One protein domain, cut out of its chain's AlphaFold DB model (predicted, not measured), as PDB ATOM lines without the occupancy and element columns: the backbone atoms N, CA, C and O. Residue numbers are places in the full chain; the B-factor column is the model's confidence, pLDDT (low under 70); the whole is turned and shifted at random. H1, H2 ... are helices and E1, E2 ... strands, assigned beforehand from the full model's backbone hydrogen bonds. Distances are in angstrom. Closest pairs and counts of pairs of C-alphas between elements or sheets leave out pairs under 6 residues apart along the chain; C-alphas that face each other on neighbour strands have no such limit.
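What this domain is: This is residues 728 to 901 and 908 to 946 of the 980 residues of the protein "Helicase C-terminal domain-containing protein" of Aphanizomenon flos-aquae WA102 (UniProt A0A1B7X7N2). The domain is elongated: a head of three helices, H1, H3 and H4, makes one end, the twisted sheet E1 E4 E5 makes the middle, and beyond it comes the sheet E2 E3 E6 E7 with H5 packed on one face. H2 lies past that second sheet, and residues 778 to 783 stick out at the far end. The printed part has 213 residues with five named helices and seven named strands, along the chain H1 E1 H2 E2 E3 E4 H3 H4 E5 E6 H5 E7. The class is mixed, helices and strands; both sheets, in the orders given, are antiparallel. The whole is only just loose, close to compact, with a radius of gyration of the C-alphas of 20.7 A, and spans 69 by 38 by 33 A.

How they stand to each other: Start at H1, residues 729 to 745; it touches H3, residues 825 to 842, at a steep tilt of 47 degrees, opposite ways, closest at the C-alphas of Thr 738 and Leu 834, 6.1 A. H3 and H4, residues 850 to 863, form a helical hairpin and touch, closest at C-alphas 842 and 853, 4.4 A; their shallow tilt of 34.6 degrees is only just short of steep. Next find E1, residues 749 to 754, E4, 813 to 821, and E5, 873 to 880, a strongly twisted sheet: N 752 and O 815 are 2.9 A apart, and N 818 and O 876 3.0 A, within hydrogen-bond range. H3 and H4 only graze this sheet. H2, residues 766 to 776, touches no helix and is on neither sheet. E2, residues 798 to 801, and E3, 804 to 808, form a hairpin, with N 799 and O 806 2.8 A apart. E6, residues 885 to 890, follows with N 807 and O 887 at 2.8 A, then E7, 942 to 945, with N 888 and O 942 at 2.8 A. H5, residues 912 to 922, is on one face of this strongly twisted sheet, two layers, a helix over a sheet; its height over the sheet is 8.2 A, and it runs across the strands, at 63 degrees to E6 on the local plane. In H1, H2 and H3 every O i to N i+4 pair is within range; H4 has 9 of 10, H5 6 of 7.

Where its parts are: Find C-alpha 729 at (-41.143, 43.171, -141.259); H1 runs 23.9 A from there. H3 measures 25.6 A, E4 25.7 A, and E5 22.9 A. E7 ends at C-alpha 945, (-28.377, 30.978, -108.399).

The domain as a whole: The C-alphas farthest apart are those of Ser 780 and Lys 845, 70.8 A. Residues 902 to 907 are not printed, and C-alphas 901 and 908 are 14.7 A apart. The links E1 to H2, H2 to E2 and H5 to E7 are long. Confidence is under 70 in 25 residues, among them 782 to 787 and 866 to 872.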
ATOM      1  N   SER A 728     -42.111  46.888-138.235       87.75
ATOM      2  CA  SER A 728     -41.848  46.575-139.642       87.75
ATOM      3  C   SER A 728     -41.290  45.158-139.816       87.75
ATOM      4  O   SER A 728     -40.534  44.655-138.975       87.75
ATOM      5  N   ASP A 729     -41.625  44.521-140.939       87.81
ATOM      6  CA  ASP A 729     -41.143  43.171-141.259       87.81
ATOM      7  C   ASP A 729     -39.611  43.094-141.317       87.81
ATOM      8  O   ASP A 729     -39.029  42.074-140.949       87.81
ATOM      9  N   ASP A 730     -38.943  44.187-141.698       89.88
ATOM     10  CA  ASP A 730     -37.480  44.283-141.697       89.88
ATOM     11  C   ASP A 730     -36.895  44.263-140.273       89.88
ATOM     12  O   ASP A 730     -35.975  43.490-139.976       89.88
ATOM     13  N   HIS A 731     -37.476  45.029-139.342       91.56
ATOM     14  CA  HIS A 731     -37.066  45.000-137.937       91.56
ATOM     15  C   HIS A 731     -37.331  43.628-137.304       91.56
ATOM     16  O   HIS A 731     -36.454  43.079-136.624       91.56
ATOM     17  N   LYS A 732     -38.502  43.029-137.566       92.06
ATOM     18  CA  LYS A 732     -38.843  41.669-137.111       92.06
ATOM     19  C   LYS A 732     -37.879  40.630-137.681       92.06
ATOM     20  O   LYS A 732     -37.375  39.782-136.940       92.06
ATOM     21  N   GLY A 733     -37.577  40.717-138.975       92.56
ATOM     22  CA  GLY A 733     -36.608  39.866-139.660       92.56
ATOM     23  C   GLY A 733     -35.208  39.989-139.060       92.56
ATOM     24  O   GLY A 733     -34.556  38.977-138.794       92.56
ATOM     25  N   THR A 734     -34.778  41.215-138.756       94.06
ATOM     26  CA  THR A 734     -33.498  41.494-138.097       94.06
ATOM     27  C   THR A 734     -33.427  40.848-136.719       94.06
ATOM     28  O   THR A 734     -32.488  40.097-136.459       94.06
ATOM     29  N   VAL A 735     -34.423  41.058-135.855       95.00
ATOM     30  CA  VAL A 735     -34.445  40.479-134.500       95.00
ATOM     31  C   VAL A 735     -34.515  38.954-134.535       95.00
ATOM     32  O   VAL A 735     -33.748  38.295-133.832       95.00
ATOM     33  N   LYS A 736     -35.351  38.376-135.404       94.94
ATOM     34  CA  LYS A 736     -35.460  36.922-135.586       94.94
ATOM     35  C   LYS A 736     -34.138  36.304-136.036       94.94
ATOM     36  O   LYS A 736     -33.726  35.270-135.511       94.94
ATOM     37  N   ARG A 737     -33.440  36.945-136.979       95.38
ATOM     38  CA  ARG A 737     -32.125  36.489-137.442       95.38
ATOM     39  C   ARG A 737     -31.067  36.606-136.343       95.38
ATOM     40  O   ARG A 737     -30.299  35.669-136.150       95.38
ATOM     41  N   THR A 738     -31.057  37.708-135.594       96.38
ATOM     42  CA  THR A 738     -30.170  37.901-134.435       96.38
ATOM     43  C   THR A 738     -30.399  36.824-133.376       96.38
ATOM     44  O   THR A 738     -29.440  36.230-132.895       96.38
ATOM     45  N   GLN A 739     -31.659  36.501-133.067       95.50
ATOM     46  CA  GLN A 739     -32.020  35.438-132.127       95.50
ATOM     47  C   GLN A 739     -31.452  34.074-132.555       95.50
ATOM     48  O   GLN A 739     -30.871  33.374-131.728       95.50
ATOM     49  N   GLN A 740     -31.581  33.712-133.836       94.31
ATOM     50  CA  GLN A 740     -31.020  32.466-134.379       94.31
ATOM     51  C   GLN A 740     -29.491  32.428-134.256       94.31
ATOM     52  O   GLN A 740     -28.934  31.450-133.766       94.31
ATOM     53  N   LEU A 741     -28.813  33.508-134.654       94.44
ATOM     54  CA  LEU A 741     -27.354  33.604-134.571       94.44
ATOM     55  C   LEU A 741     -26.854  33.516-133.126       94.44
ATOM     56  O   LEU A 741     -25.870  32.832-132.864       94.44
ATOM     57  N   ILE A 742     -27.548  34.154-132.179       94.62
ATOM     58  CA  ILE A 742     -27.238  34.058-130.749       94.62
ATOM     59  C   ILE A 742     -27.347  32.613-130.264       94.62
ATOM     60  O   ILE A 742     -26.426  32.129-129.611       94.62
ATOM     61  N   GLN A 743     -28.437  31.915-130.604       91.69
ATOM     62  CA  GLN A 743     -28.635  30.513-130.218       91.69
ATOM     63  C   GLN A 743     -27.532  29.593-130.752       91.69
ATOM     64  O   GLN A 743     -27.191  28.610-130.102       91.69
ATOM     65  N   GLU A 744     -26.959  29.910-131.914       89.50
ATOM     66  CA  GLU A 744     -25.851  29.151-132.494       89.50
ATOM     67  C   GLU A 744     -24.489  29.514-131.879       89.50
ATOM     68  O   GLU A 744     -23.695  28.621-131.580       89.50
ATOM     69  N   ILE A 745     -24.205  30.807-131.694       91.06
ATOM     70  CA  ILE A 745     -22.880  31.324-131.308       91.06
ATOM     71  C   ILE A 745     -22.635  31.210-129.801       91.06
ATOM     72  O   ILE A 745     -21.554  30.800-129.389       91.06
ATOM     73  N   PHE A 746     -23.633  31.516-128.968       92.38
ATOM     74  CA  PHE A 746     -23.516  31.465-127.503       92.38
ATOM     75  C   PHE A 746     -23.734  30.057-126.929       92.38
ATOM     76  O   PHE A 746     -23.837  29.879-125.718       92.38
ATOM     77  N   ALA A 747     -23.809  29.036-127.784       86.94
ATOM     78  CA  ALA A 747     -24.097  27.672-127.363       86.94
ATOM     79  C   ALA A 747     -22.936  27.007-126.597       86.94
ATOM     80  O   ALA A 747     -23.159  26.045-125.868       86.94
ATOM     81  N   ASN A 748     -21.701  27.493-126.762       87.44
ATOM     82  CA  ASN A 748     -20.525  26.987-126.054       87.44
ATOM     83  C   ASN A 748     -20.347  27.744-124.725       87.44
ATOM     84  O   ASN A 748     -19.524  28.656-124.614       87.44
ATOM     85  N   PHE A 749     -21.153  27.366-123.732       91.50
ATOM     86  CA  PHE A 749     -21.116  27.902-122.372       91.50
ATOM     87  C   PHE A 749     -20.506  26.895-121.397       91.50
ATOM     88  O   PHE A 749     -20.836  25.708-121.431       91.50
ATOM     89  N   LYS A 750     -19.662  27.379-120.485       91.06
ATOM     90  CA  LYS A 750     -19.146  26.603-119.355       91.06
ATOM     91  C   LYS A 750     -19.348  27.367-118.055       91.06
ATOM     92  O   LYS A 750     -19.085  28.566-117.984       91.06
ATOM     93  N   LEU A 751     -19.757  26.635-117.026       90.88
ATOM     94  CA  LEU A 751     -19.785  27.100-115.649       90.88
ATOM     95  C   LEU A 751     -18.743  26.301-114.862       90.88
ATOM     96  O   LEU A 751     -18.840  25.080-114.767       90.88
ATOM     97  N   GLU A 752     -17.733  26.979-114.324       90.06
ATOM     98  CA  GLU A 752     -16.658  26.345-113.558       90.06
ATOM     99  C   GLU A 752     -16.810  26.652-112.070       90.06
ATOM    100  O   GLU A 752     -16.964  27.813-111.699       90.06
ATOM    101  N   GLY A 753     -16.710  25.631-111.215       88.38
ATOM    102  CA  GLY A 753     -16.700  25.766-109.758       88.38
ATOM    103  C   GLY A 753     -15.435  25.152-109.170       88.38
ATOM    104  O   GLY A 753     -15.368  23.941-108.967       88.38
ATOM    105  N   ARG A 754     -14.425  25.973-108.868       86.94
ATOM    106  CA  ARG A 754     -13.129  25.500-108.352       86.94
ATOM    107  C   ARG A 754     -13.125  25.466-106.827       86.94
ATOM    108  O   ARG A 754     -13.313  26.503-106.187       86.94
ATOM    109  N   ALA A 755     -12.895  24.292-106.245       84.62
ATOM    110  CA  ALA A 755     -12.758  24.146-104.800       84.62
ATOM    111  C   ALA A 755     -11.419  24.731-104.289       84.62
ATOM    112  O   ALA A 755     -10.437  24.755-105.037       84.62
ATOM    113  N   PRO A 756     -11.351  25.211-103.030       80.56
ATOM    114  CA  PRO A 756     -10.102  25.674-102.424       80.56
ATOM    115  C   PRO A 756      -9.081  24.544-102.242       80.56
ATOM    116  O   PRO A 756      -7.886  24.766-102.432       80.56
ATOM    117  N   ASP A 757      -9.560  23.345-101.897       81.31
ATOM    118  CA  ASP A 757      -8.761  22.126-101.782       81.31
ATOM    119  C   ASP A 757      -8.903  21.278-103.054       81.31
ATOM    120  O   ASP A 757     -10.015  20.977-103.493       81.31
ATOM    121  N   ARG A 758      -7.767  20.864-103.623       75.19
ATOM    122  CA  ARG A 758      -7.698  20.034-104.835       75.19
ATOM    123  C   ARG A 758      -8.251  18.626-104.629       75.19
ATOM    124  O   ARG A 758      -8.631  18.000-105.608       75.19
ATOM    125  N   ASN A 759      -8.309  18.144-103.388       75.62
ATOM    126  CA  ASN A 759      -8.853  16.823-103.067       75.62
ATOM    127  C   ASN A 759     -10.381  16.826-102.897       75.62
ATOM    128  O   ASN A 759     -10.978  15.772-102.672       75.62
ATOM    129  N   THR A 760     -11.031  17.993-102.991       80.25
ATOM    130  CA  THR A 760     -12.493  18.084-102.887       80.25
ATOM    131  C   THR A 760     -13.135  17.410-104.097       80.25
ATOM    132  O   THR A 760     -13.047  17.920-105.212       80.25
ATOM    133  N   ARG A 761     -13.812  16.281-103.874       81.81
ATOM    134  CA  ARG A 761     -14.541  15.552-104.920       81.81
ATOM    135  C   ARG A 761     -15.762  16.349-105.391       81.81
ATOM    136  O   ARG A 761     -16.449  16.971-104.585       81.81
ATOM    137  N   SER A 762     -16.043  16.308-106.690       86.12
ATOM    138  CA  SER A 762     -17.257  16.875-107.288       86.12
ATOM    139  C   SER A 762     -17.945  15.825-108.130       86.12
ATOM    140  O   SER A 762     -17.298  15.188-108.950       86.12
ATOM    141  N   TYR A 763     -19.257  15.674-107.991       86.50
ATOM    142  CA  TYR A 763     -20.000  14.737-108.835       86.50
ATOM    143  C   TYR A 763     -20.341  15.368-110.193       86.50
ATOM    144  O   TYR A 763     -20.675  14.657-111.137       86.50
ATOM    145  N   THR A 764     -20.179  16.689-110.333       85.56
ATOM    146  CA  THR A 764     -20.196  17.358-111.646       85.56
ATOM    147  C   THR A 764     -19.019  16.948-112.541       85.56
ATOM    148  O   THR A 764     -19.100  17.068-113.764       85.56
ATOM    149  N   GLU A 765     -17.941  16.414-111.957       84.88
ATOM    150  CA  GLU A 765     -16.844  15.800-112.699       84.88
ATOM    151  C   GLU A 765     -17.233  14.369-113.090       84.88
ATOM    152  O   GLU A 765     -17.388  13.490-112.240       84.88
ATOM    153  N   TYR A 766     -17.364  14.119-114.398       83.31
ATOM    154  CA  TYR A 766     -17.843  12.832-114.921       83.31
ATOM    155  C   TYR A 766     -17.074  11.626-114.363       83.31
ATOM    156  O   TYR A 766     -17.692  10.625-114.023       83.31
ATOM    157  N   HIS A 767     -15.748  11.723-114.221       83.56
ATOM    158  CA  HIS A 767     -14.927  10.625-113.704       83.56
ATOM    159  C   HIS A 767     -15.308  10.238-112.266       83.56
ATOM    160  O   HIS A 767     -15.323   9.058-111.926       83.56
ATOM    161  N   THR A 768     -15.609  11.211-111.405       85.56
ATOM    162  CA  THR A 768     -16.020  10.946-110.020       85.56
ATOM    163  C   THR A 768     -17.382  10.260-109.980       85.56
ATOM    164  O   THR A 768     -17.546   9.275-109.262       85.56
ATOM    165  N   LEU A 769     -18.339  10.733-110.786       86.19
ATOM    166  CA  LEU A 769     -19.665  10.123-110.893       86.19
ATOM    167  C   LEU A 769     -19.599   8.702-111.475       86.19
ATOM    168  O   LEU A 769     -20.223   7.788-110.942       86.19
ATOM    169  N   GLU A 770     -18.825   8.504-112.544       86.00
ATOM    170  CA  GLU A 770     -18.606   7.204-113.186       86.00
ATOM    171  C   GLU A 770     -17.991   6.196-112.209       86.00
ATOM    172  O   GLU A 770     -18.495   5.080-112.098       86.00
ATOM    173  N   ALA A 771     -16.959   6.595-111.456       85.75
ATOM    174  CA  ALA A 771     -16.332   5.739-110.453       85.75
ATOM    175  C   ALA A 771     -17.334   5.294-109.376       85.75
ATOM    176  O   ALA A 771     -17.413   4.105-109.068       85.75
ATOM    177  N   PHE A 772     -18.149   6.219-108.858       85.88
ATOM    178  CA  PHE A 772     -19.190   5.900-107.880       85.88
ATOM    179  C   PHE A 772     -20.206   4.890-108.439       85.88
ATOM    180  O   PHE A 772     -20.419   3.830-107.846       85.88
ATOM    181  N   VAL A 773     -20.792   5.183-109.607       84.88
ATOM    182  CA  VAL A 773     -21.822   4.340-110.240       84.88
ATOM    183  C   VAL A 773     -21.276   2.944-110.549       84.88
ATOM    184  O   VAL A 773     -21.882   1.943-110.174       84.88
ATOM    185  N   GLN A 774     -20.077   2.846-111.127       84.12
ATOM    186  CA  GLN A 774     -19.455   1.556-111.430       84.12
ATOM    187  C   GLN A 774     -19.189   0.702-110.187       84.12
ATOM    188  O   GLN A 774     -19.168  -0.523-110.289       84.12
ATOM    189  N   VAL A 775     -18.929   1.304-109.025       82.12
ATOM    190  CA  VAL A 775     -18.692   0.541-107.795       82.12
ATOM    191  C   VAL A 775     -20.008   0.069-107.176       82.12
ATOM    192  O   VAL A 775     -20.091  -1.092-106.774       82.12
ATOM    193  N   VAL A 776     -21.032   0.929-107.131       79.94
ATOM    194  CA  VAL A 776     -22.343   0.615-106.529       79.94
ATOM    195  C   VAL A 776     -23.162  -0.352-107.388       79.94
ATOM    196  O   VAL A 776     -23.949  -1.124-106.854       79.94
ATOM    197  N   SER A 777     -22.961  -0.360-108.705       79.50
ATOM    198  CA  SER A 777     -23.750  -1.180-109.637       79.50
ATOM    199  C   SER A 777     -23.119  -2.530-109.990       79.50
ATOM    200  O   SER A 777     -23.640  -3.259-110.832       79.50
ATOM    201  N   LYS A 778     -22.003  -2.908-109.352       79.44
ATOM    202  CA  LYS A 778     -21.418  -4.251-109.502       79.44
ATOM    203  C   LYS A 778     -22.306  -5.297-108.831       79.44
ATOM    204  O   LYS A 778     -22.668  -5.142-107.677       79.44
ATOM    205  N   ASN A 779     -22.516  -6.443-109.481       75.06
ATOM    206  CA  ASN A 779     -23.257  -7.575-108.895       75.06
ATOM    207  C   ASN A 779     -22.692  -8.064-107.542       75.06
ATOM    208  O   ASN A 779     -23.401  -8.709-106.777       75.06
ATOM    209  N   SER A 780     -21.415  -7.788-107.257       75.19
ATOM    210  CA  SER A 780     -20.727  -8.126-106.006       75.19
ATOM    211  C   SER A 780     -20.661  -6.975-104.991       75.19
ATOM    212  O   SER A 780     -19.964  -7.099-103.982       75.19
ATOM    213  N   SER A 781     -21.337  -5.849-105.239       70.62
ATOM    214  CA  SER A 781     -21.350  -4.714-104.316       70.62
ATOM    215  C   SER A 781     -22.023  -5.103-102.997       70.62
ATOM    216  O   SER A 781     -23.139  -5.625-102.989       70.62
ATOM    217  N   GLN A 782     -21.369  -4.822-101.872       68.31
ATOM    218  CA  GLN A 782     -21.994  -4.966-100.559       68.31
ATOM    219  C   GLN A 782     -23.045  -3.868-100.351       68.31
ATOM    220  O   GLN A 782     -22.828  -2.720-100.730       68.31
ATOM    221  N   LEU A 783     -24.161  -4.219 -99.702       60.34
ATOM    222  CA  LEU A 783     -25.260  -3.292 -99.392       60.34
ATOM    223  C   LEU A 783     -24.810  -2.132 -98.480       60.34
ATOM    224  O   LEU A 783     -25.372  -1.042 -98.533       60.34
ATOM    225  N   LEU A 784     -23.779  -2.379 -97.664       61.47
ATOM    226  CA  LEU A 784     -23.041  -1.386 -96.890       61.47
ATOM    227  C   LEU A 784     -21.574  -1.440 -97.326       61.47
ATOM    228  O   LEU A 784     -20.884  -2.406 -96.997       61.47
ATOM    229  N   PRO A 785     -21.091  -0.462 -98.096       64.81
ATOM    230  CA  PRO A 785     -19.717  -0.486 -98.562       64.81
ATOM    231  C   PRO A 785     -18.698  -0.180 -97.459       64.81
ATOM    232  O   PRO A 785     -19.001   0.509 -96.486       64.81
ATOM    233  N   SER A 786     -17.456  -0.646 -97.643       66.88
ATOM    234  CA  SER A 786     -16.334  -0.265 -96.777       66.88
ATOM    235  C   SER A 786     -16.068   1.241 -96.862       66.88
ATOM    236  O   SER A 786     -15.887   1.779 -97.957       66.88
ATOM    237  N   LEU A 787     -15.970   1.895 -95.700       64.06
ATOM    238  CA  LEU A 787     -15.602   3.310 -95.563       64.06
ATOM    239  C   LEU A 787     -14.168   3.611 -96.046       64.06
ATOM    240  O   LEU A 787     -13.813   4.774 -96.210       64.06
ATOM    241  N   GLU A 788     -13.349   2.584 -96.292       73.00
ATOM    242  CA  GLU A 788     -11.997   2.731 -96.848       73.00
ATOM    243  C   GLU A 788     -12.003   2.980 -98.365       73.00
ATOM    244  O   GLU A 788     -11.021   3.482 -98.918       73.00
ATOM    245  N   ASN A 789     -13.100   2.656 -99.063       75.94
ATOM    246  CA  ASN A 789     -13.200   2.928-100.490       75.94
ATOM    247  C   ASN A 789     -13.528   4.404-100.727       75.94
ATOM    248  O   ASN A 789     -14.676   4.839-100.628       75.94
ATOM    249  N   THR A 790     -12.504   5.162-101.111       73.50
ATOM    250  CA  THR A 790     -12.644   6.596-101.365       73.50
ATOM    251  C   THR A 790     -13.665   6.932-102.462       73.50
ATOM    252  O   THR A 790     -14.254   8.009-102.404       73.50
ATOM    253  N   ASP A 791     -13.955   6.015-103.396       75.00
ATOM    254  CA  ASP A 791     -14.948   6.185-104.476       75.00
ATOM    255  C   ASP A 791     -16.403   6.100-104.030       75.00
ATOM    256  O   ASP A 791     -17.301   6.442-104.795       75.00
ATOM    257  N   LEU A 792     -16.637   5.720-102.776       75.88
ATOM    258  CA  LEU A 792     -17.964   5.628-102.171       75.88
ATOM    259  C   LEU A 792     -18.229   6.738-101.149       75.88
ATOM    260  O   LEU A 792     -19.291   6.768-100.528       75.88
ATOM    261  N   ILE A 793     -17.285   7.672-100.991       76.75
ATOM    262  CA  ILE A 793     -17.446   8.836-100.123       76.75
ATOM    263  C   ILE A 793     -18.355   9.849-100.818       76.75
ATOM    264  O   ILE A 793     -17.948  10.523-101.767       76.75
ATOM    265  N   ILE A 794     -19.574   9.981-100.297       80.88
ATOM    266  CA  ILE A 794     -20.525  11.023-100.686       80.88
ATOM    267  C   ILE A 794     -20.134  12.328 -99.967       80.88
ATOM    268  O   ILE A 794     -20.113  12.349 -98.734       80.88
ATOM    269  N   PRO A 795     -19.811  13.415-100.693       81.81
ATOM    270  CA  PRO A 795     -19.475  14.699-100.084       81.81
ATOM    271  C   PRO A 795     -20.642  15.299 -99.286       81.81
ATOM    272  O   PRO A 795     -21.792  15.205 -99.706       81.81
ATOM    273  N   GLU A 796     -20.353  16.012 -98.190       82.25
ATOM    274  CA  GLU A 796     -21.383  16.694 -97.376       82.25
ATOM    275  C   GLU A 796     -22.181  17.749 -98.158       82.25
ATOM    276  O   GLU A 796     -23.303  18.090 -97.795       82.25
ATOM    277  N   ASN A 797     -21.600  18.296 -99.228       84.94
ATOM    278  CA  ASN A 797     -22.242  19.280-100.091       84.94
ATOM    279  C   ASN A 797     -23.066  18.641-101.227       84.94
ATOM    280  O   ASN A 797     -23.482  19.364-102.129       84.94
ATOM    281  N   LEU A 798     -23.280  17.320-101.216       87.31
ATOM    282  CA  LEU A 798     -24.078  16.590-102.202       87.31
ATOM    283  C   LEU A 798     -25.377  16.070-101.570       87.31
ATOM    284  O   LEU A 798     -25.379  15.489-100.490       87.31
ATOM    285  N   THR A 799     -26.501  16.246-102.257       85.69
ATOM    286  CA  THR A 799     -27.817  15.735-101.853       85.69
ATOM    287  C   THR A 799     -28.470  14.991-103.011       85.69
ATOM    288  O   THR A 799     -28.332  15.393-104.164       85.69
ATOM    289  N   CYS A 800     -29.190  13.906-102.723       83.25
ATOM    290  CA  CYS A 800     -29.961  13.159-103.717       83.25
ATOM    291  C   CYS A 800     -31.454  13.470-103.569       83.25
ATOM    292  O   CYS A 800     -32.000  13.324-102.476       83.25
ATOM    293  N   ILE A 801     -32.120  13.858-104.660       76.00
ATOM    294  CA  ILE A 801     -33.581  13.992-104.724       76.00
ATOM    295  C   ILE A 801     -34.089  13.170-105.907       76.00
ATOM    296  O   ILE A 801     -33.855  13.515-107.067       76.00
ATOM    297  N   GLY A 802     -34.826  12.092-105.626       75.31
ATOM    298  CA  GLY A 802     -35.385  11.221-106.660       75.31
ATOM    299  C   GLY A 802     -34.293  10.622-107.550       75.31
ATOM    300  O   GLY A 802     -33.461   9.853-107.082       75.31
ATOM    301  N   THR A 803     -34.298  10.973-108.837       82.19
ATOM    302  CA  THR A 803     -33.327  10.499-109.840       82.19
ATOM    303  C   THR A 803     -32.217  11.514-110.139       82.19
ATOM    304  O   THR A 803     -31.580  11.453-111.196       82.19
ATOM    305  N   PHE A 804     -31.968  12.453-109.222       87.31
ATOM    306  CA  PHE A 804     -31.052  13.571-109.429       87.31
ATOM    307  C   PHE A 804     -30.114  13.783-108.242       87.31
ATOM    308  O   PHE A 804     -30.531  13.743-107.085       87.31
ATOM    309  N   TRP A 805     -28.861  14.100-108.551       90.12
ATOM    310  CA  TRP A 805     -27.928  14.697-107.605       90.12
ATOM    311  C   TRP A 805     -28.059  16.219-107.627       90.12
ATOM    312  O   TRP A 805     -28.327  16.816-108.674       90.12
ATOM    313  N   ILE A 806     -27.832  16.840-106.472       90.38
ATOM    314  CA  ILE A 806     -27.752  18.285-106.272       90.38
ATOM    315  C   ILE A 806     -26.483  18.574-105.476       90.38
ATOM    316  O   ILE A 806     -26.358  18.152-104.329       90.38
ATOM    317  N   GLU A 807     -25.540  19.286-106.084       90.88
ATOM    318  CA  GLU A 807     -24.286  19.697-105.460       90.88
ATOM    319  C   GLU A 807     -24.325  21.191-105.106       90.88
ATOM    320  O   GLU A 807     -24.630  22.043-105.943       90.88
ATOM    321  N   ASP A 808     -23.999  21.514-103.856       89.62
ATOM    322  CA  ASP A 808     -23.888  22.874-103.337       89.62
ATOM    323  C   ASP A 808     -22.481  23.436-103.578       89.62
ATOM    324  O   ASP A 808     -21.476  22.893-103.100       89.62
ATOM    325  N   TRP A 809     -22.400  24.539-104.322       90.31
ATOM    326  CA  TRP A 809     -21.142  25.176-104.705       90.31
ATOM    327  C   TRP A 809     -20.752  26.361-103.814       90.31
ATOM    328  O   TRP A 809     -19.799  27.068-104.136       90.31
ATOM    329  N   ARG A 810     -21.390  26.549-102.649       85.94
ATOM    330  CA  ARG A 810     -21.135  27.690-101.744       85.94
ATOM    331  C   ARG A 810     -19.670  27.988-101.396       85.94
ATOM    332  O   ARG A 810     -19.322  29.136-101.169       85.94
ATOM    333  N   LYS A 811     -18.807  26.966-101.317       85.56
ATOM    334  CA  LYS A 811     -17.380  27.119-100.952       85.56
ATOM    335  C   LYS A 811     -16.455  27.199-102.173       85.56
ATOM    336  O   LYS A 811     -15.236  27.201-102.008       85.56
ATOM    337  N   ARG A 812     -17.000  27.197-103.394       88.44
ATOM    338  CA  ARG A 812     -16.228  27.161-104.643       88.44
ATOM    339  C   ARG A 812     -16.077  28.564-105.227       88.44
ATOM    340  O   ARG A 812     -16.961  29.404-105.117       88.44
ATOM    341  N   LYS A 813     -14.953  28.809-105.902       89.44
ATOM    342  CA  LYS A 813     -14.777  29.987-106.760       89.44
ATOM    343  C   LYS A 813     -15.440  29.707-108.097       89.44
ATOM    344  O   LYS A 813     -15.025  28.775-108.787       89.44
ATOM    345  N   ILE A 814     -16.446  30.503-108.437       91.25
ATOM    346  CA  ILE A 814     -17.305  30.235-109.588       91.25
ATOM    347  C   ILE A 814     -16.996  31.214-110.723       91.25
ATOM    348  O   ILE A 814     -16.745  32.397-110.478       91.25
ATOM    349  N   GLY A 815     -17.018  30.729-111.965       91.25
ATOM    350  CA  GLY A 815     -16.866  31.557-113.159       91.25
ATOM    351  C   GLY A 815     -17.736  31.094-114.325       91.25
ATOM    352  O   GLY A 815     -17.837  29.899-114.596       91.25
ATOM    353  N   GLU A 816     -18.339  32.054-115.024       93.75
ATOM    354  CA  GLU A 816     -19.003  31.850-116.313       93.75
ATOM    355  C   GLU A 816     -18.013  32.064-117.455       93.75
ATOM    356  O   GLU A 816     -17.260  33.042-117.456       93.75
ATOM    357  N   THR A 817     -18.053  31.186-118.455       94.06
ATOM    358  CA  THR A 817     -17.224  31.287-119.657       94.06
ATOM    359  C   THR A 817     -18.063  31.075-120.908       94.06
ATOM    360  O   THR A 817     -18.701  30.032-121.059       94.06
ATOM    361  N   PHE A 818     -18.011  32.032-121.833       93.31
ATOM    362  CA  PHE A 818     -18.427  31.826-123.221       93.31
ATOM    363  C   PHE A 818     -17.197  31.712-124.111       93.31
ATOM    364  O   PHE A 818     -16.320  32.577-124.059       93.31
ATOM    365  N   THR A 819     -17.154  30.674-124.944       90.62
ATOM    366  CA  THR A 819     -16.035  30.412-125.855       90.62
ATOM    367  C   THR A 819     -16.486  30.507-127.308       90.62
ATOM    368  O   THR A 819     -17.481  29.898-127.706       90.62
ATOM    369  N   PHE A 820     -15.733  31.251-128.115       89.31
ATOM    370  CA  PHE A 820     -16.086  31.591-129.489       89.31
ATOM    371  C   PHE A 820     -14.993  31.143-130.468       89.31
ATOM    372  O   PHE A 820     -13.843  31.579-130.406       89.31
ATOM    373  N   GLU A 821     -15.365  30.295-131.429       82.06
ATOM    374  CA  GLU A 821     -14.460  29.745-132.450       82.06
ATOM    375  C   GLU A 821     -14.372  30.662-133.690       82.06
ATOM    376  O   GLU A 821     -14.776  30.283-134.794       82.06
ATOM    377  N   GLY A 822     -13.862  31.887-133.518       69.25
ATOM    378  CA  GLY A 822     -13.798  32.903-134.586       69.25
ATOM    379  C   GLY A 822     -13.009  32.483-135.835       69.25
ATOM    380  O   GLY A 822     -13.359  32.869-136.947       69.25
ATOM    381  N   TRP A 823     -12.014  31.606-135.671       67.50
ATOM    382  CA  TRP A 823     -11.149  31.100-136.744       67.50
ATOM    383  C   TRP A 823     -11.867  30.230-137.790       67.50
ATOM    384  O   TRP A 823     -11.407  30.106-138.929       67.50
ATOM    385  N   ARG A 824     -12.999  29.597-137.446       74.50
ATOM    386  CA  ARG A 824     -13.757  28.780-138.405       74.50
ATOM    387  C   ARG A 824     -14.475  29.701-139.380       74.50
ATOM    388  O   ARG A 824     -15.407  30.386-138.986       74.50
ATOM    389  N   LYS A 825     -14.133  29.656-140.672       69.94
ATOM    390  CA  LYS A 825     -14.680  30.551-141.719       69.94
ATOM    391  C   LYS A 825     -16.210  30.720-141.685       69.94
ATOM    392  O   LYS A 825     -16.702  31.825-141.893       69.94
ATOM    393  N   ASN A 826     -16.963  29.650-141.419       79.50
ATOM    394  CA  ASN A 826     -18.424  29.724-141.299       79.50
ATOM    395  C   ASN A 826     -18.884  30.365-139.980       79.50
ATOM    396  O   ASN A 826     -19.852  31.118-139.988       79.50
ATOM    397  N   THR A 827     -18.209  30.082-138.866       79.19
ATOM    398  CA  THR A 827     -18.526  30.648-137.546       79.19
ATOM    399  C   THR A 827     -18.107  32.115-137.456       79.19
ATOM    400  O   THR A 827     -18.912  32.933-137.030       79.19
ATOM    401  N   GLY A 828     -16.913  32.475-137.939       81.94
ATOM    402  CA  GLY A 828     -16.424  33.856-137.998       81.94
ATOM    403  C   GLY A 828     -17.369  34.775-138.776       81.94
ATOM    404  O   GLY A 828     -17.826  35.774-138.238       81.94
ATOM    405  N   LYS A 829     -17.811  34.365-139.977       84.69
ATOM    406  CA  LYS A 829     -18.824  35.116-140.745       84.69
ATOM    407  C   LYS A 829     -20.132  35.327-139.979       84.69
ATOM    408  O   LYS A 829     -20.737  36.388-140.085       84.69
ATOM    409  N   LYS A 830     -20.586  34.314-139.234       89.00
ATOM    410  CA  LYS A 830     -21.794  34.417-138.404       89.00
ATOM    411  C   LYS A 830     -21.582  35.356-137.216       89.00
ATOM    412  O   LYS A 830     -22.510  36.074-136.863       89.00
ATOM    413  N   ILE A 831     -20.390  35.363-136.616       89.75
ATOM    414  CA  ILE A 831     -20.011  36.300-135.548       89.75
ATOM    415  C   ILE A 831     -20.017  37.734-136.078       89.75
ATOM    416  O   ILE A 831     -20.625  38.594-135.448       89.75
ATOM    417  N   ASP A 832     -19.440  37.983-137.254       88.75
ATOM    418  CA  ASP A 832     -19.458  39.304-137.891       88.75
ATOM    419  C   ASP A 832     -20.890  39.745-138.232       88.75
ATOM    420  O   ASP A 832     -21.291  40.876-137.952       88.75
ATOM    421  N   GLU A 833     -21.702  38.835-138.789       93.06
ATOM    422  CA  GLU A 833     -23.126  39.078-139.043       93.06
ATOM    423  C   GLU A 833     -23.865  39.437-137.743       93.06
ATOM    424  O   GLU A 833     -24.640  40.398-137.712       93.06
ATOM    425  N   LEU A 834     -23.603  38.699-136.660       94.69
ATOM    426  CA  LEU A 834     -24.217  38.932-135.359       94.69
ATOM    427  C   LEU A 834     -23.780  40.274-134.758       94.69
ATOM    428  O   LEU A 834     -24.636  41.025-134.299       94.69
ATOM    429  N   LEU A 835     -22.489  40.610-134.794       93.69
ATOM    430  CA  LEU A 835     -21.971  41.893-134.309       93.69
ATOM    431  C   LEU A 835     -22.624  43.070-135.031       93.69
ATOM    432  O   LEU A 835     -23.069  44.014-134.377       93.69
ATOM    433  N   ASN A 836     -22.738  42.991-136.358       93.50
ATOM    434  CA  ASN A 836     -23.388  44.025-137.158       93.50
ATOM    435  C   ASN A 836     -24.859  44.191-136.769       93.50
ATOM    436  O   ASN A 836     -25.319  45.310-136.555       93.50
ATOM    437  N   LYS A 837     -25.601  43.089-136.613       95.19
ATOM    438  CA  LYS A 837     -27.018  43.149-136.229       95.19
ATOM    439  C   LYS A 837     -27.223  43.633-134.795       95.19
ATOM    440  O   LYS A 837     -28.109  44.450-134.557       95.19
ATOM    441  N   LEU A 838     -26.397  43.184-133.849       95.75
ATOM    442  CA  LEU A 838     -26.423  43.675-132.470       95.75
ATOM    443  C   LEU A 838     -26.122  45.171-132.416       95.75
ATOM    444  O   LEU A 838     -26.784  45.888-131.671       95.75
ATOM    445  N   TRP A 839     -25.174  45.649-133.226       93.31
ATOM    446  CA  TRP A 839     -24.878  47.071-133.343       93.31
ATOM    447  C   TRP A 839     -26.057  47.851-133.928       93.31
ATOM    448  O   TRP A 839     -26.452  48.850-133.341       93.31
ATOM    449  N   VAL A 840     -26.681  47.372-135.012       93.62
ATOM    450  CA  VAL A 840     -27.892  47.991-135.589       93.62
ATOM    451  C   VAL A 840     -29.001  48.111-134.543       93.62
ATOM    452  O   VAL A 840     -29.604  49.175-134.412       93.62
ATOM    453  N   ILE A 841     -29.232  47.055-133.758       93.31
ATOM    454  CA  ILE A 841     -30.247  47.067-132.703       93.31
ATOM    455  C   ILE A 841     -29.863  48.065-131.607       93.31
ATOM    456  O   ILE A 841     -30.667  48.933-131.283       93.31
ATOM    457  N   CYS A 842     -28.650  47.983-131.047       91.31
ATOM    458  CA  CYS A 842     -28.258  48.764-129.869       91.31
ATOM    459  C   CYS A 842     -27.789  50.202-130.153       91.31
ATOM    460  O   CYS A 842     -27.545  50.956-129.204       91.31
ATOM    461  N   ASN A 843     -27.668  50.591-131.426       87.19
ATOM    462  CA  ASN A 843     -27.313  51.946-131.833       87.19
ATOM    463  C   ASN A 843     -28.347  52.963-131.321       87.19
ATOM    464  O   ASN A 843     -29.551  52.725-131.324       87.19
ATOM    465  N   GLU A 844     -27.875  54.131-130.900       71.94
ATOM    466  CA  GLU A 844     -28.701  55.181-130.294       71.94
ATOM    467  C   GLU A 844     -29.725  55.753-131.274       71.94
ATOM    468  O   GLU A 844     -30.850  56.050-130.885       71.94
ATOM    469  N   LYS A 845     -29.359  55.830-132.558       78.75
ATOM    470  CA  LYS A 845     -30.231  56.324-133.633       78.75
ATOM    471  C   LYS A 845     -31.245  55.293-134.135       78.75
ATOM    472  O   LYS A 845     -32.024  55.616-135.023       78.75
ATOM    473  N   SER A 846     -31.202  54.055-133.644       80.12
ATOM    474  CA  SER A 846     -32.107  53.008-134.118       80.12
ATOM    475  C   SER A 846     -33.507  53.175-133.519       80.12
ATOM    476  O   SER A 846     -33.659  53.676-132.404       80.12
ATOM    477  N   GLU A 847     -34.540  52.719-134.224       85.38
ATOM    478  CA  GLU A 847     -35.938  52.801-133.766       85.38
ATOM    479  C   GLU A 847     -36.320  51.680-132.779       85.38
ATOM    480  O   GLU A 847     -37.458  51.597-132.324       85.38
ATOM    481  N   PHE A 848     -35.373  50.811-132.408       88.94
ATOM    482  CA  PHE A 848     -35.640  49.708-131.485       88.94
ATOM    483  C   PHE A 848     -35.919  50.207-130.051       88.94
ATOM    484  O   PHE A 848     -35.300  51.176-129.593       88.94
ATOM    485  N   PRO A 849     -36.793  49.529-129.286       86.69
ATOM    486  CA  PRO A 849     -37.114  49.921-127.919       86.69
ATOM    487  C   PRO A 849     -35.948  49.651-126.944       86.69
ATOM    488  O   PRO A 849     -35.192  48.687-127.122       86.69
ATOM    489  N   PRO A 850     -35.813  50.432-125.852       85.31
ATOM    490  CA  PRO A 850     -34.781  50.238-124.825       85.31
ATOM    491  C   PRO A 850     -34.656  48.797-124.300       85.31
ATOM    492  O   PRO A 850     -33.549  48.318-124.053       85.31
ATOM    493  N   LYS A 851     -35.784  48.082-124.185       86.06
ATOM    494  CA  LYS A 851     -35.871  46.706-123.668       86.06
ATOM    495  C   LYS A 851     -35.108  45.672-124.493       86.06
ATOM    496  O   LYS A 851     -34.575  44.739-123.905       86.06
ATOM    497  N   ILE A 852     -35.012  45.849-125.813       91.06
ATOM    498  CA  ILE A 852     -34.190  44.985-126.673       91.06
ATOM    499  C   ILE A 852     -32.799  45.586-126.916       91.06
ATOM    500  O   ILE A 852     -31.818  44.851-127.018       91.06
ATOM    501  N   LYS A 853     -32.684  46.923-126.919       91.75
ATOM    502  CA  LYS A 853     -31.407  47.644-127.053       91.75
ATOM    503  C   LYS A 853     -30.415  47.311-125.946       91.75
ATOM    504  O   LYS A 853     -29.247  47.080-126.244       91.75
ATOM    505  N   HIS A 854     -30.859  47.306-124.688       89.62
ATOM    506  CA  HIS A 854     -29.990  47.038-123.543       89.62
ATOM    507  C   HIS A 854     -29.326  45.653-123.624       89.62
ATOM    508  O   HIS A 854     -28.100  45.608-123.718       89.62
ATOM    509  N   PRO A 855     -30.070  44.529-123.670       93.44
ATOM    510  CA  PRO A 855     -29.440  43.216-123.757       93.44
ATOM    511  C   PRO A 855     -28.662  43.035-125.070       93.44
ATOM    512  O   PRO A 855     -27.617  42.394-125.068       93.44
ATOM    513  N   ALA A 856     -29.077  43.667-126.179       95.00
ATOM    514  CA  ALA A 856     -28.273  43.680-127.405       95.00
ATOM    515  C   ALA A 856     -26.910  44.370-127.208       95.00
ATOM    516  O   ALA A 856     -25.902  43.895-127.727       95.00
ATOM    517  N   ARG A 857     -26.864  45.470-126.443       93.50
ATOM    518  CA  ARG A 857     -25.627  46.194-126.118       93.50
ATOM    519  C   ARG A 857     -24.703  45.360-125.238       93.50
ATOM    520  O   ARG A 857     -23.503  45.330-125.493       93.50
ATOM    521  N   GLU A 858     -25.249  44.672-124.241       93.81
ATOM    522  CA  GLU A 858     -24.471  43.789-123.367       93.81
ATOM    523  C   GLU A 858     -23.910  42.589-124.140       93.81
ATOM    524  O   GLU A 858     -22.713  42.315-124.072       93.81
ATOM    525  N   LEU A 859     -24.724  41.936-124.978       95.00
ATOM    526  CA  LEU A 859     -24.258  40.858-125.857       95.00
ATOM    527  C   LEU A 859     -23.221  41.343-126.876       95.00
ATOM    528  O   LEU A 859     -22.263  40.625-127.164       95.00
ATOM    529  N   TYR A 860     -23.365  42.569-127.390       94.31
ATOM    530  CA  TYR A 860     -22.357  43.193-128.245       94.31
ATOM    531  C   TYR A 860     -21.032  43.375-127.496       94.31
ATOM    532  O   TYR A 860     -19.984  43.048-128.043       94.31
ATOM    533  N   ILE A 861     -21.061  43.835-126.240       92.38
ATOM    534  CA  ILE A 861     -19.862  43.958-125.397       92.38
ATOM    535  C   ILE A 861     -19.241  42.583-125.145       92.38
ATOM    536  O   ILE A 861     -18.032  42.436-125.313       92.38
ATOM    537  N   ILE A 862     -20.046  41.568-124.813       92.81
ATOM    538  CA  ILE A 862     -19.571  40.191-124.613       92.81
ATOM    539  C   ILE A 862     -18.876  39.665-125.873       92.81
ATOM    540  O   ILE A 862     -17.793  39.087-125.776       92.81
ATOM    541  N   LEU A 863     -19.434  39.916-127.056       91.44
ATOM    542  CA  LEU A 863     -18.930  39.360-128.310       91.44
ATOM    543  C   LEU A 863     -17.755  40.152-128.915       91.44
ATOM    544  O   LEU A 863     -16.831  39.535-129.446       91.44
ATOM    545  N   LYS A 864     -17.761  41.491-128.828       88.12
ATOM    546  CA  LYS A 864     -16.802  42.389-129.502       88.12
ATOM    547  C   LYS A 864     -15.357  42.166-129.038       88.12
ATOM    548  O   LYS A 864     -15.102  41.988-127.848       88.12
ATOM    549  N   GLN A 865     -14.410  42.264-129.968       80.81
ATOM    550  CA  GLN A 865     -12.966  42.301-129.706       80.81
ATOM    551  C   GLN A 865     -12.401  43.722-129.908       80.81
ATOM    552  O   GLN A 865     -12.934  44.500-130.701       80.81
ATOM    553  N   GLU A 866     -11.323  44.076-129.199       66.56
ATOM    554  CA  GLU A 866     -10.665  45.393-129.326       66.56
ATOM    555  C   GLU A 866      -9.598  45.454-130.437       66.56
ATOM    556  O   GLU A 866      -9.157  46.546-130.794       66.56
ATOM    557  N   LYS A 867      -9.185  44.314-131.010       56.38
ATOM    558  CA  LYS A 867      -8.163  44.217-132.070       56.38
ATOM    559  C   LYS A 867      -8.587  43.228-133.164       56.38
ATOM    560  O   LYS A 867      -9.397  42.348-132.898       56.38
ATOM    561  N   GLU A 868      -8.015  43.364-134.366       52.78
ATOM    562  CA  GLU A 868      -8.219  42.519-135.564       52.78
ATOM    563  C   GLU A 868      -7.723  41.060-135.391       52.78
ATOM    564  O   GLU A 868      -6.926  40.553-136.176       52.78
ATOM    565  N   ALA A 869      -8.176  40.353-134.356       50.78
ATOM    566  CA  ALA A 869      -7.812  38.965-134.075       50.78
ATOM    567  C   ALA A 869      -8.976  38.003-134.383       50.78
ATOM    568  O   ALA A 869      -9.324  37.134-133.588       50.78
ATOM    569  N   LEU A 870      -9.552  38.105-135.586       54.41
ATOM    570  CA  LEU A 870     -10.526  37.130-136.115       54.41
ATOM    571  C   LEU A 870      -9.894  35.765-136.475       54.41
ATOM    572  O   LEU A 870     -10.546  34.902-137.058       54.41
ATOM    573  N   THR A 871      -8.618  35.543-136.146       55.78
ATOM    574  CA  THR A 871      -7.843  34.363-136.552       55.78
ATOM    575  C   THR A 871      -7.729  33.277-135.475       55.78
ATOM    576  O   THR A 871      -7.166  32.223-135.764       55.78
ATOM    577  N   GLN A 872      -8.254  33.478-134.255       67.75
ATOM    578  CA  GLN A 872      -8.122  32.520-133.141       67.75
ATOM    579  C   GLN A 872      -9.429  32.301-132.350       67.75
ATOM    580  O   GLN A 872     -10.404  33.038-132.485       67.75
ATOM    581  N   GLU A 873      -9.456  31.232-131.550       82.69
ATOM    582  CA  GLU A 873     -10.485  30.989-130.531       82.69
ATOM    583  C   GLU A 873     -10.262  31.928-129.341       82.69
ATOM    584  O   GLU A 873      -9.123  32.118-128.908       82.69
ATOM    585  N   TYR A 874     -11.342  32.512-128.825       87.81
ATOM    586  CA  TYR A 874     -11.292  33.437-127.695       87.81
ATOM    587  C   TYR A 874     -12.418  33.162-126.702       87.81
ATOM    588  O   TYR A 874     -13.477  32.643-127.069       87.81
ATOM    589  N   SER A 875     -12.201  33.535-125.445       90.88
ATOM    590  CA  SER A 875     -13.159  33.351-124.361       90.88
ATOM    591  C   SER A 875     -13.470  34.664-123.657       90.88
ATOM    592  O   SER A 875     -12.618  35.537-123.491       90.88
ATOM    593  N   THR A 876     -14.721  34.809-123.232       93.19
ATOM    594  CA  THR A 876     -15.153  35.897-122.352       93.19
ATOM    595  C   THR A 876     -15.597  35.308-121.021       93.19
ATOM    596  O   THR A 876     -16.421  34.396-120.984       93.19
ATOM    597  N   LEU A 877     -14.999  35.818-119.946       94.19
ATOM    598  CA  LEU A 877     -15.021  35.253-118.604       94.19
ATOM    599  C   LEU A 877     -15.653  36.243-117.625       94.19
ATOM    600  O   LEU A 877     -15.305  37.427-117.620       94.19
ATOM    601  N   GLN A 878     -16.504  35.751-116.732       92.38
ATOM    602  CA  GLN A 878     -16.995  36.511-115.587       92.38
ATOM    603  C   GLN A 878     -16.812  35.691-114.310       92.38
ATOM    604  O   GLN A 878     -17.389  34.618-114.165       92.38
ATOM    605  N   ASN A 879     -16.038  36.216-113.359       89.38
ATOM    606  CA  ASN A 879     -15.929  35.612-112.031       89.38
ATOM    607  C   ASN A 879     -17.131  36.026-111.183       89.38
ATOM    608  O   ASN A 879     -17.442  37.217-111.095       89.38
ATOM    609  N   LEU A 880     -17.760  35.060-110.521       84.88
ATOM    610  CA  LEU A 880     -18.909  35.290-109.658       84.88
ATOM    611  C   LEU A 880     -18.460  35.346-108.194       84.88
ATOM    612  O   LEU A 880     -17.748  34.466-107.711       84.88
ATOM    613  N   GLN A 881     -18.874  36.396-107.487       76.94
ATOM    614  CA  GLN A 881     -18.699  36.527-106.040       76.94
ATOM    615  C   GLN A 881     -20.010  36.131-105.362       76.94
ATOM    616  O   GLN A 881     -20.784  36.998-104.984       76.94
ATOM    617  N   THR A 882     -20.278  34.827-105.300       77.19
ATOM    618  CA  THR A 882     -21.517  34.272-104.742       77.19
ATOM    619  C   THR A 882     -21.231  32.968-104.015       77.19
ATOM    620  O   THR A 882     -20.383  32.185-104.440       77.19
ATOM    621  N   GLU A 883     -21.977  32.728-102.942       78.75
ATOM    622  CA  GLU A 883     -22.022  31.440-102.247       78.75
ATOM    623  C   GLU A 883     -23.306  30.654-102.571       78.75
ATOM    624  O   GLU A 883     -23.612  29.672-101.901       78.75
ATOM    625  N   ASN A 884     -24.093  31.079-103.566       81.06
ATOM    626  CA  ASN A 884     -25.463  30.598-103.763       81.06
ATOM    627  C   ASN A 884     -25.685  29.778-105.037       81.06
ATOM    628  O   ASN A 884     -26.834  29.543-105.401       81.06
ATOM    629  N   ILE A 885     -24.635  29.314-105.717       87.44
ATOM    630  CA  ILE A 885     -24.811  28.423-106.872       87.44
ATOM    631  C   ILE A 885     -25.057  26.989-106.410       87.44
ATOM    632  O   ILE A 885     -24.321  26.445-105.585       87.44
ATOM    633  N   ILE A 886     -26.074  26.373-107.000       89.56
ATOM    634  CA  ILE A 886     -26.378  24.950-106.870       89.56
ATOM    635  C   ILE A 886     -26.408  24.313-108.253       89.56
ATOM    636  O   ILE A 886     -26.826  24.953-109.222       89.56
ATOM    637  N   VAL A 887     -25.965  23.061-108.352       92.00
ATOM    638  CA  VAL A 887     -25.889  22.329-109.623       92.00
ATOM    639  C   VAL A 887     -26.620  21.000-109.504       92.00
ATOM    640  O   VAL A 887     -26.339  20.227-108.596       92.00
ATOM    641  N   SER A 888     -27.538  20.715-110.427       91.75
ATOM    642  CA  SER A 888     -28.209  19.422-110.553       91.75
ATOM    643  C   SER A 888     -27.681  18.624-111.739       91.75
ATOM    644  O   SER A 888     -27.486  19.165-112.831       91.75
ATOM    645  N   ILE A 889     -27.489  17.324-111.518       92.12
ATOM    646  CA  ILE A 889     -27.039  16.349-112.516       92.12
ATOM    647  C   ILE A 889     -27.839  15.038-112.366       92.12
ATOM    648  O   ILE A 889     -28.401  14.782-111.296       92.12
ATOM    649  N   PRO A 890     -27.919  14.185-113.399       89.94
ATOM    650  CA  PRO A 890     -28.624  12.913-113.302       89.94
ATOM    651  C   PRO A 890     -27.870  11.941-112.389       89.94
ATOM    652  O   PRO A 890     -26.647  11.841-112.472       89.94
ATOM    653  N   LEU A 891     -28.613  11.195-111.567       86.12
ATOM    654  CA  LEU A 891     -28.065  10.214-110.622       86.12
ATOM    655  C   LEU A 891     -27.205   9.147-111.313       86.12
ATOM    656  O   LEU A 891     -26.103   8.853-110.860       86.12
ATOM    657  N   ASP A 892     -27.726   8.595-112.411       82.12
ATOM    658  CA  ASP A 892     -27.242   7.352-113.020       82.12
ATOM    659  C   ASP A 892     -26.816   7.523-114.489       82.12
ATOM    660  O   ASP A 892     -26.868   6.606-115.305       82.12
ATOM    661  N   TYR A 893     -26.422   8.744-114.863       83.62
ATOM    662  CA  TYR A 893     -26.050   9.063-116.245       83.62
ATOM    663  C   TYR A 893     -24.950   8.169-116.849       83.62
ATOM    664  O   TYR A 893     -25.076   7.830-118.028       83.62
ATOM    665  N   PRO A 894     -23.897   7.761-116.106       83.81
ATOM    666  CA  PRO A 894     -22.816   6.947-116.661       83.81
ATOM    667  C   PRO A 894     -23.255   5.605-117.264       83.81
ATOM    668  O   PRO A 894     -22.588   5.119-118.168       83.81
ATOM    669  N   HIS A 895     -24.386   5.016-116.853       80.06
ATOM    670  CA  HIS A 895     -24.900   3.805-117.516       80.06
ATOM    671  C   HIS A 895     -25.424   4.059-118.933       80.06
ATOM    672  O   HIS A 895     -25.467   3.141-119.750       80.06
ATOM    673  N   PHE A 896     -25.811   5.298-119.233       75.12
ATOM    674  CA  PHE A 896     -26.350   5.712-120.529       75.12
ATOM    675  C   PHE A 896     -25.307   6.424-121.403       75.12
ATOM    676  O   PHE A 896     -25.582   6.724-122.567       75.12
ATOM    677  N   TRP A 897     -24.126   6.716-120.849       70.00
ATOM    678  CA  TRP A 897     -23.047   7.434-121.519       70.00
ATOM    679  C   TRP A 897     -21.840   6.522-121.713       70.00
ATOM    680  O   TRP A 897     -21.211   6.087-120.754       70.00
ATOM    681  N   HIS A 898     -21.491   6.236-122.964       63.88
ATOM    682  CA  HIS A 898     -20.336   5.400-123.270       63.88
ATOM    683  C   HIS A 898     -19.111   6.273-123.546       63.88
ATOM    684  O   HIS A 898     -19.168   7.243-124.304       63.88
ATOM    685  N   LYS A 899     -17.984   5.927-122.916       56.12
ATOM    686  CA  LYS A 899     -16.707   6.621-123.104       56.12
ATOM    687  C   LYS A 899     -16.294   6.521-124.573       56.12
ATOM    688  O   LYS A 899     -16.169   5.427-125.114       56.12
ATOM    689  N   GLN A 900     -16.125   7.670-125.215       56.62
ATOM    690  CA  GLN A 900     -15.795   7.734-126.633       56.62
ATOM    691  C   GLN A 900     -14.304   7.520-126.869       56.62
ATOM    692  O   GLN A 900     -13.469   8.107-126.176       56.62
ATOM    693  N   GLU A 901     -13.973   6.719-127.879       53.91
ATOM    694  CA  GLU A 901     -12.632   6.683-128.460       53.91
ATOM    695  C   GLU A 901     -12.384   7.980-129.248       53.91
ATOM    696  O   GLU A 901     -13.320   8.550-129.817       53.91
ATOM    697  N   ARG A 908     -24.338  13.190-129.154       67.75
ATOM    698  CA  ARG A 908     -25.205  14.347-128.925       67.75
ATOM    699  C   ARG A 908     -26.475  13.878-128.247       67.75
ATOM    700  O   ARG A 908     -27.071  12.892-128.669       67.75
ATOM    701  N   LEU A 909     -26.895  14.610-127.223       75.62
ATOM    702  CA  LEU A 909     -28.215  14.433-126.631       75.62
ATOM    703  C   LEU A 909     -29.287  14.700-127.695       75.62
ATOM    704  O   LEU A 909     -29.253  15.741-128.349       75.62
ATOM    705  N   GLU A 910     -30.233  13.772-127.851       72.44
ATOM    706  CA  GLU A 910     -31.328  13.908-128.824       72.44
ATOM    707  C   GLU A 910     -32.280  15.067-128.465       72.44
ATOM    708  O   GLU A 910     -32.739  15.782-129.352       72.44
ATOM    709  N   ASP A 911     -32.538  15.294-127.169       77.69
ATOM    710  CA  ASP A 911     -33.426  16.356-126.668       77.69
ATOM    711  C   ASP A 911     -32.820  17.091-125.451       77.69
ATOM    712  O   ASP A 911     -33.203  16.849-124.298       77.69
ATOM    713  N   PRO A 912     -31.832  17.980-125.668       84.44
ATOM    714  CA  PRO A 912     -31.155  18.680-124.580       84.44
ATOM    715  C   PRO A 912     -32.066  19.687-123.857       84.44
ATOM    716  O   PRO A 912     -31.879  19.918-122.663       84.44
ATOM    717  N   GLU A 913     -33.083  20.250-124.528       83.69
ATOM    718  CA  GLU A 913     -34.059  21.145-123.886       83.69
ATOM    719  C   GLU A 913     -34.865  20.417-122.807       83.69
ATOM    720  O   GLU A 913     -35.131  20.981-121.743       83.69
ATOM    721  N   SER A 914     -35.270  19.169-123.062       81.12
ATOM    722  CA  SER A 914     -35.979  18.370-122.059       81.12
ATOM    723  C   SER A 914     -35.106  18.073-120.844       81.12
ATOM    724  O   SER A 914     -35.604  18.166-119.724       81.12
ATOM    725  N   TRP A 915     -33.814  17.785-121.037       85.88
ATOM    726  CA  TRP A 915     -32.867  17.614-119.931       85.88
ATOM    727  C   TRP A 915     -32.727  18.885-119.096       85.88
ATOM    728  O   TRP A 915     -32.925  18.837-117.883       85.88
ATOM    729  N   GLN A 916     -32.487  20.028-119.746       88.19
ATOM    730  CA  GLN A 916     -32.400  21.332-119.087       88.19
ATOM    731  C   GLN A 916     -33.673  21.639-118.280       88.19
ATOM    732  O   GLN A 916     -33.607  22.042-117.122       88.19
ATOM    733  N   LYS A 917     -34.859  21.414-118.857       81.06
ATOM    734  CA  LYS A 917     -36.135  21.662-118.168       81.06
ATOM    735  C   LYS A 917     -36.385  20.691-117.021       81.06
ATOM    736  O   LYS A 917     -36.908  21.105-115.991       81.06
ATOM    737  N   SER A 918     -36.069  19.408-117.194       79.31
ATOM    738  CA  SER A 918     -36.263  18.394-116.155       79.31
ATOM    739  C   SER A 918     -35.331  18.623-114.970       79.31
ATOM    740  O   SER A 918     -35.824  18.663-113.850       79.31
ATOM    741  N   LEU A 919     -34.037  18.849-115.212       85.81
ATOM    742  CA  LEU A 919     -33.069  19.175-114.161       85.81
ATOM    743  C   LEU A 919     -33.369  20.545-113.536       85.81
ATOM    744  O   LEU A 919     -33.336  20.689-112.327       85.81
ATOM    745  N   GLY A 920     -33.768  21.551-114.318       82.31
ATOM    746  CA  GLY A 920     -34.144  22.858-113.769       82.31
ATOM    747  C   GLY A 920     -35.357  22.815-112.835       82.31
ATOM    748  O   GLY A 920     -35.423  23.586-111.883       82.31
ATOM    749  N   LYS A 921     -36.304  21.891-113.054       75.69
ATOM    750  CA  LYS A 921     -37.463  21.708-112.164       75.69
ATOM    751  C   LYS A 921     -37.090  21.143-110.791       75.69
ATOM    752  O   LYS A 921     -37.824  21.404-109.843       75.69
ATOM    753  N   THR A 922     -35.989  20.395-110.673       74.81
ATOM    754  CA  THR A 922     -35.530  19.850-109.379       74.81
ATOM    755  C   THR A 922     -34.988  20.948-108.473       74.81
ATOM    756  O   THR A 922     -35.058  20.828-107.256       74.81
ATOM    757  N   LEU A 923     -34.513  22.041-109.070       75.38
ATOM    758  CA  LEU A 923     -33.983  23.215-108.387       75.38
ATOM    759  C   LEU A 923     -35.062  24.277-108.083       75.38
ATOM    760  O   LEU A 923     -34.700  25.413-107.799       75.38
ATOM    761  N   THR A 924     -36.352  23.902-108.197       61.91
ATOM    762  CA  THR A 924     -37.578  24.670-107.869       61.91
ATOM    763  C   THR A 924     -37.522  26.168-108.218       61.91
ATOM    764  O   THR A 924     -37.026  26.994-107.455       61.91
ATOM    765  N   PRO A 925     -38.034  26.573-109.395       51.97
ATOM    766  CA  PRO A 925     -37.506  27.730-110.098       51.97
ATOM    767  C   PRO A 925     -37.897  29.054-109.436       51.97
ATOM    768  O   PRO A 925     -39.033  29.509-109.562       51.97
ATOM    769  N   GLN A 926     -36.909  29.710-108.832       56.72
ATOM    770  CA  GLN A 926     -36.838  31.162-108.664       56.72
ATOM    771  C   GLN A 926     -35.394  31.575-108.994       56.72
ATOM    772  O   GLN A 926     -34.525  31.565-108.128       56.72
ATOM    773  N   GLY A 927     -35.108  31.816-110.280       66.88
ATOM    774  CA  GLY A 927     -33.776  32.201-110.760       66.88
ATOM    775  C   GLY A 927     -33.490  31.824-112.218       66.88
ATOM    776  O   GLY A 927     -34.283  31.144-112.876       66.88
ATOM    777  N   LEU A 928     -32.340  32.272-112.729       81.00
ATOM    778  CA  LEU A 928     -31.844  31.922-114.059       81.00
ATOM    779  C   LEU A 928     -31.378  30.460-114.104       81.00
ATOM    780  O   LEU A 928     -30.479  30.066-113.364       81.00
ATOM    781  N   VAL A 929     -31.941  29.681-115.028       87.69
ATOM    782  CA  VAL A 929     -31.510  28.308-115.328       87.69
ATOM    783  C   VAL A 929     -30.349  28.342-116.323       87.69
ATOM    784  O   VAL A 929     -30.514  28.794-117.458       87.69
ATOM    785  N   MET A 930     -29.187  27.844-115.903       90.69
ATOM    786  CA  MET A 930     -27.975  27.727-116.720       90.69
ATOM    787  C   MET A 930     -27.697  26.265-117.112       90.69
ATOM    788  O   MET A 930     -27.928  25.386-116.284       90.69
ATOM    789  N   PRO A 931     -27.164  25.983-118.318       91.75
ATOM    790  CA  PRO A 931     -26.930  26.930-119.415       91.75
ATOM    791  C   PRO A 931     -28.254  27.479-119.958       91.75
ATOM    792  O   PRO A 931     -29.251  26.780-119.892       91.75
ATOM    793  N   VAL A 932     -28.287  28.693-120.518       90.81
ATOM    794  CA  VAL A 932     -29.523  29.257-121.117       90.81
ATOM    795  C   VAL A 932     -29.866  28.568-122.439       90.81
ATOM    796  O   VAL A 932     -31.025  28.248-122.706       90.81
ATOM    797  N   ILE A 933     -28.846  28.315-123.262       91.94
ATOM    798  CA  ILE A 933     -28.950  27.519-124.484       91.94
ATOM    799  C   ILE A 933     -28.597  26.081-124.111       91.94
ATOM    800  O   ILE A 933     -27.464  25.804-123.728       91.94
ATOM    801  N   ALA A 934     -29.567  25.171-124.209       89.12
ATOM    802  CA  ALA A 934     -29.392  23.768-123.850       89.12
ATOM    803  C   ALA A 934     -28.489  23.044-124.864       89.12
ATOM    804  O   ALA A 934     -28.960  22.412-125.810       89.12
ATOM    805  N   LYS A 935     -27.175  23.154-124.674       86.56
ATOM    806  CA  LYS A 935     -26.157  22.414-125.414       86.56
ATOM    807  C   LYS A 935     -25.121  21.899-124.424       86.56
ATOM    808  O   LYS A 935     -24.571  22.664-123.640       86.56
ATOM    809  N   TYR A 936     -24.869  20.599-124.482       83.94
ATOM    810  CA  TYR A 936     -23.984  19.903-123.559       83.94
ATOM    811  C   TYR A 936     -22.914  19.161-124.357       83.94
ATOM    812  O   TYR A 936     -23.239  18.429-125.291       83.94
ATOM    813  N   ASP A 937     -21.647  19.361-123.992       73.38
ATOM    814  CA  ASP A 937     -20.511  18.619-124.558       73.38
ATOM    815  C   ASP A 937     -20.274  17.267-123.849       73.38
ATOM    816  O   ASP A 937     -19.462  16.469-124.310       73.38
ATOM    817  N   GLY A 938     -20.968  17.019-122.732       78.25
ATOM    818  CA  GLY A 938     -20.860  15.820-121.900       78.25
ATOM    819  C   GLY A 938     -22.139  15.595-121.093       78.25
ATOM    820  O   GLY A 938     -23.237  15.760-121.624       78.25
ATOM    821  N   ILE A 939     -22.000  15.261-119.808       84.88
ATOM    822  CA  ILE A 939     -23.137  15.014-118.904       84.88
ATOM    823  C   ILE A 939     -24.079  16.231-118.898       84.88
ATOM    824  O   ILE A 939     -23.597  17.362-118.777       84.88
ATOM    825  N   PRO A 940     -25.406  16.046-119.026       89.12
ATOM    826  CA  PRO A 940     -26.345  17.144-118.889       89.12
ATOM    827  C   PRO A 940     -26.330  17.636-117.445       89.12
ATOM    828  O   PRO A 940     -26.406  16.852-116.504       89.12
ATOM    829  N   TRP A 941     -26.259  18.945-117.273       91.31
ATOM    830  CA  TRP A 941     -26.269  19.589-115.968       91.31
ATOM    831  C   TRP A 941     -27.139  20.836-116.023       91.31
ATOM    832  O   TRP A 941     -27.380  21.409-117.090       91.31
ATOM    833  N   VAL A 942     -27.622  21.267-114.867       92.56
ATOM    834  CA  VAL A 942     -28.274  22.563-114.726       92.56
ATOM    835  C   VAL A 942     -27.784  23.238-113.467       92.56
ATOM    836  O   VAL A 942     -27.653  22.587-112.440       92.56
ATOM    837  N   ALA A 943     -27.550  24.541-113.538       90.94
ATOM    838  CA  ALA A 943     -27.241  25.349-112.374       90.94
ATOM    839  C   ALA A 943     -28.255  26.479-112.197       90.94
ATOM    840  O   ALA A 943     -28.789  27.008-113.174       90.94
ATOM    841  N   VAL A 944     -28.487  26.853-110.943       87.25
ATOM    842  CA  VAL A 944     -29.311  27.999-110.543       87.25
ATOM    843  C   VAL A 944     -28.562  28.790-109.476       87.25
ATOM    844  O   VAL A 944     -27.854  28.223-108.642       87.25
ATOM    845  N   ALA A 945     -28.734  30.108-109.509       78.81
ATOM    846  CA  ALA A 945     -28.377  30.978-108.399       78.81
ATOM    847  C   ALA A 945     -29.528  31.018-107.389       78.81
ATOM    848  O   ALA A 945     -30.573  31.602-107.657       78.81
ATOM    849  N   GLY A 946     -29.340  30.372-106.242       73.94
ATOM    850  CA  GLY A 946     -30.302  30.314-105.149       73.94
ATOM    851  C   GLY A 946     -30.257  28.969-104.429       73.94
ATOM    852  O   GLY A 946     -30.352  27.922-105.053       73.94
TER     853      GLY A 946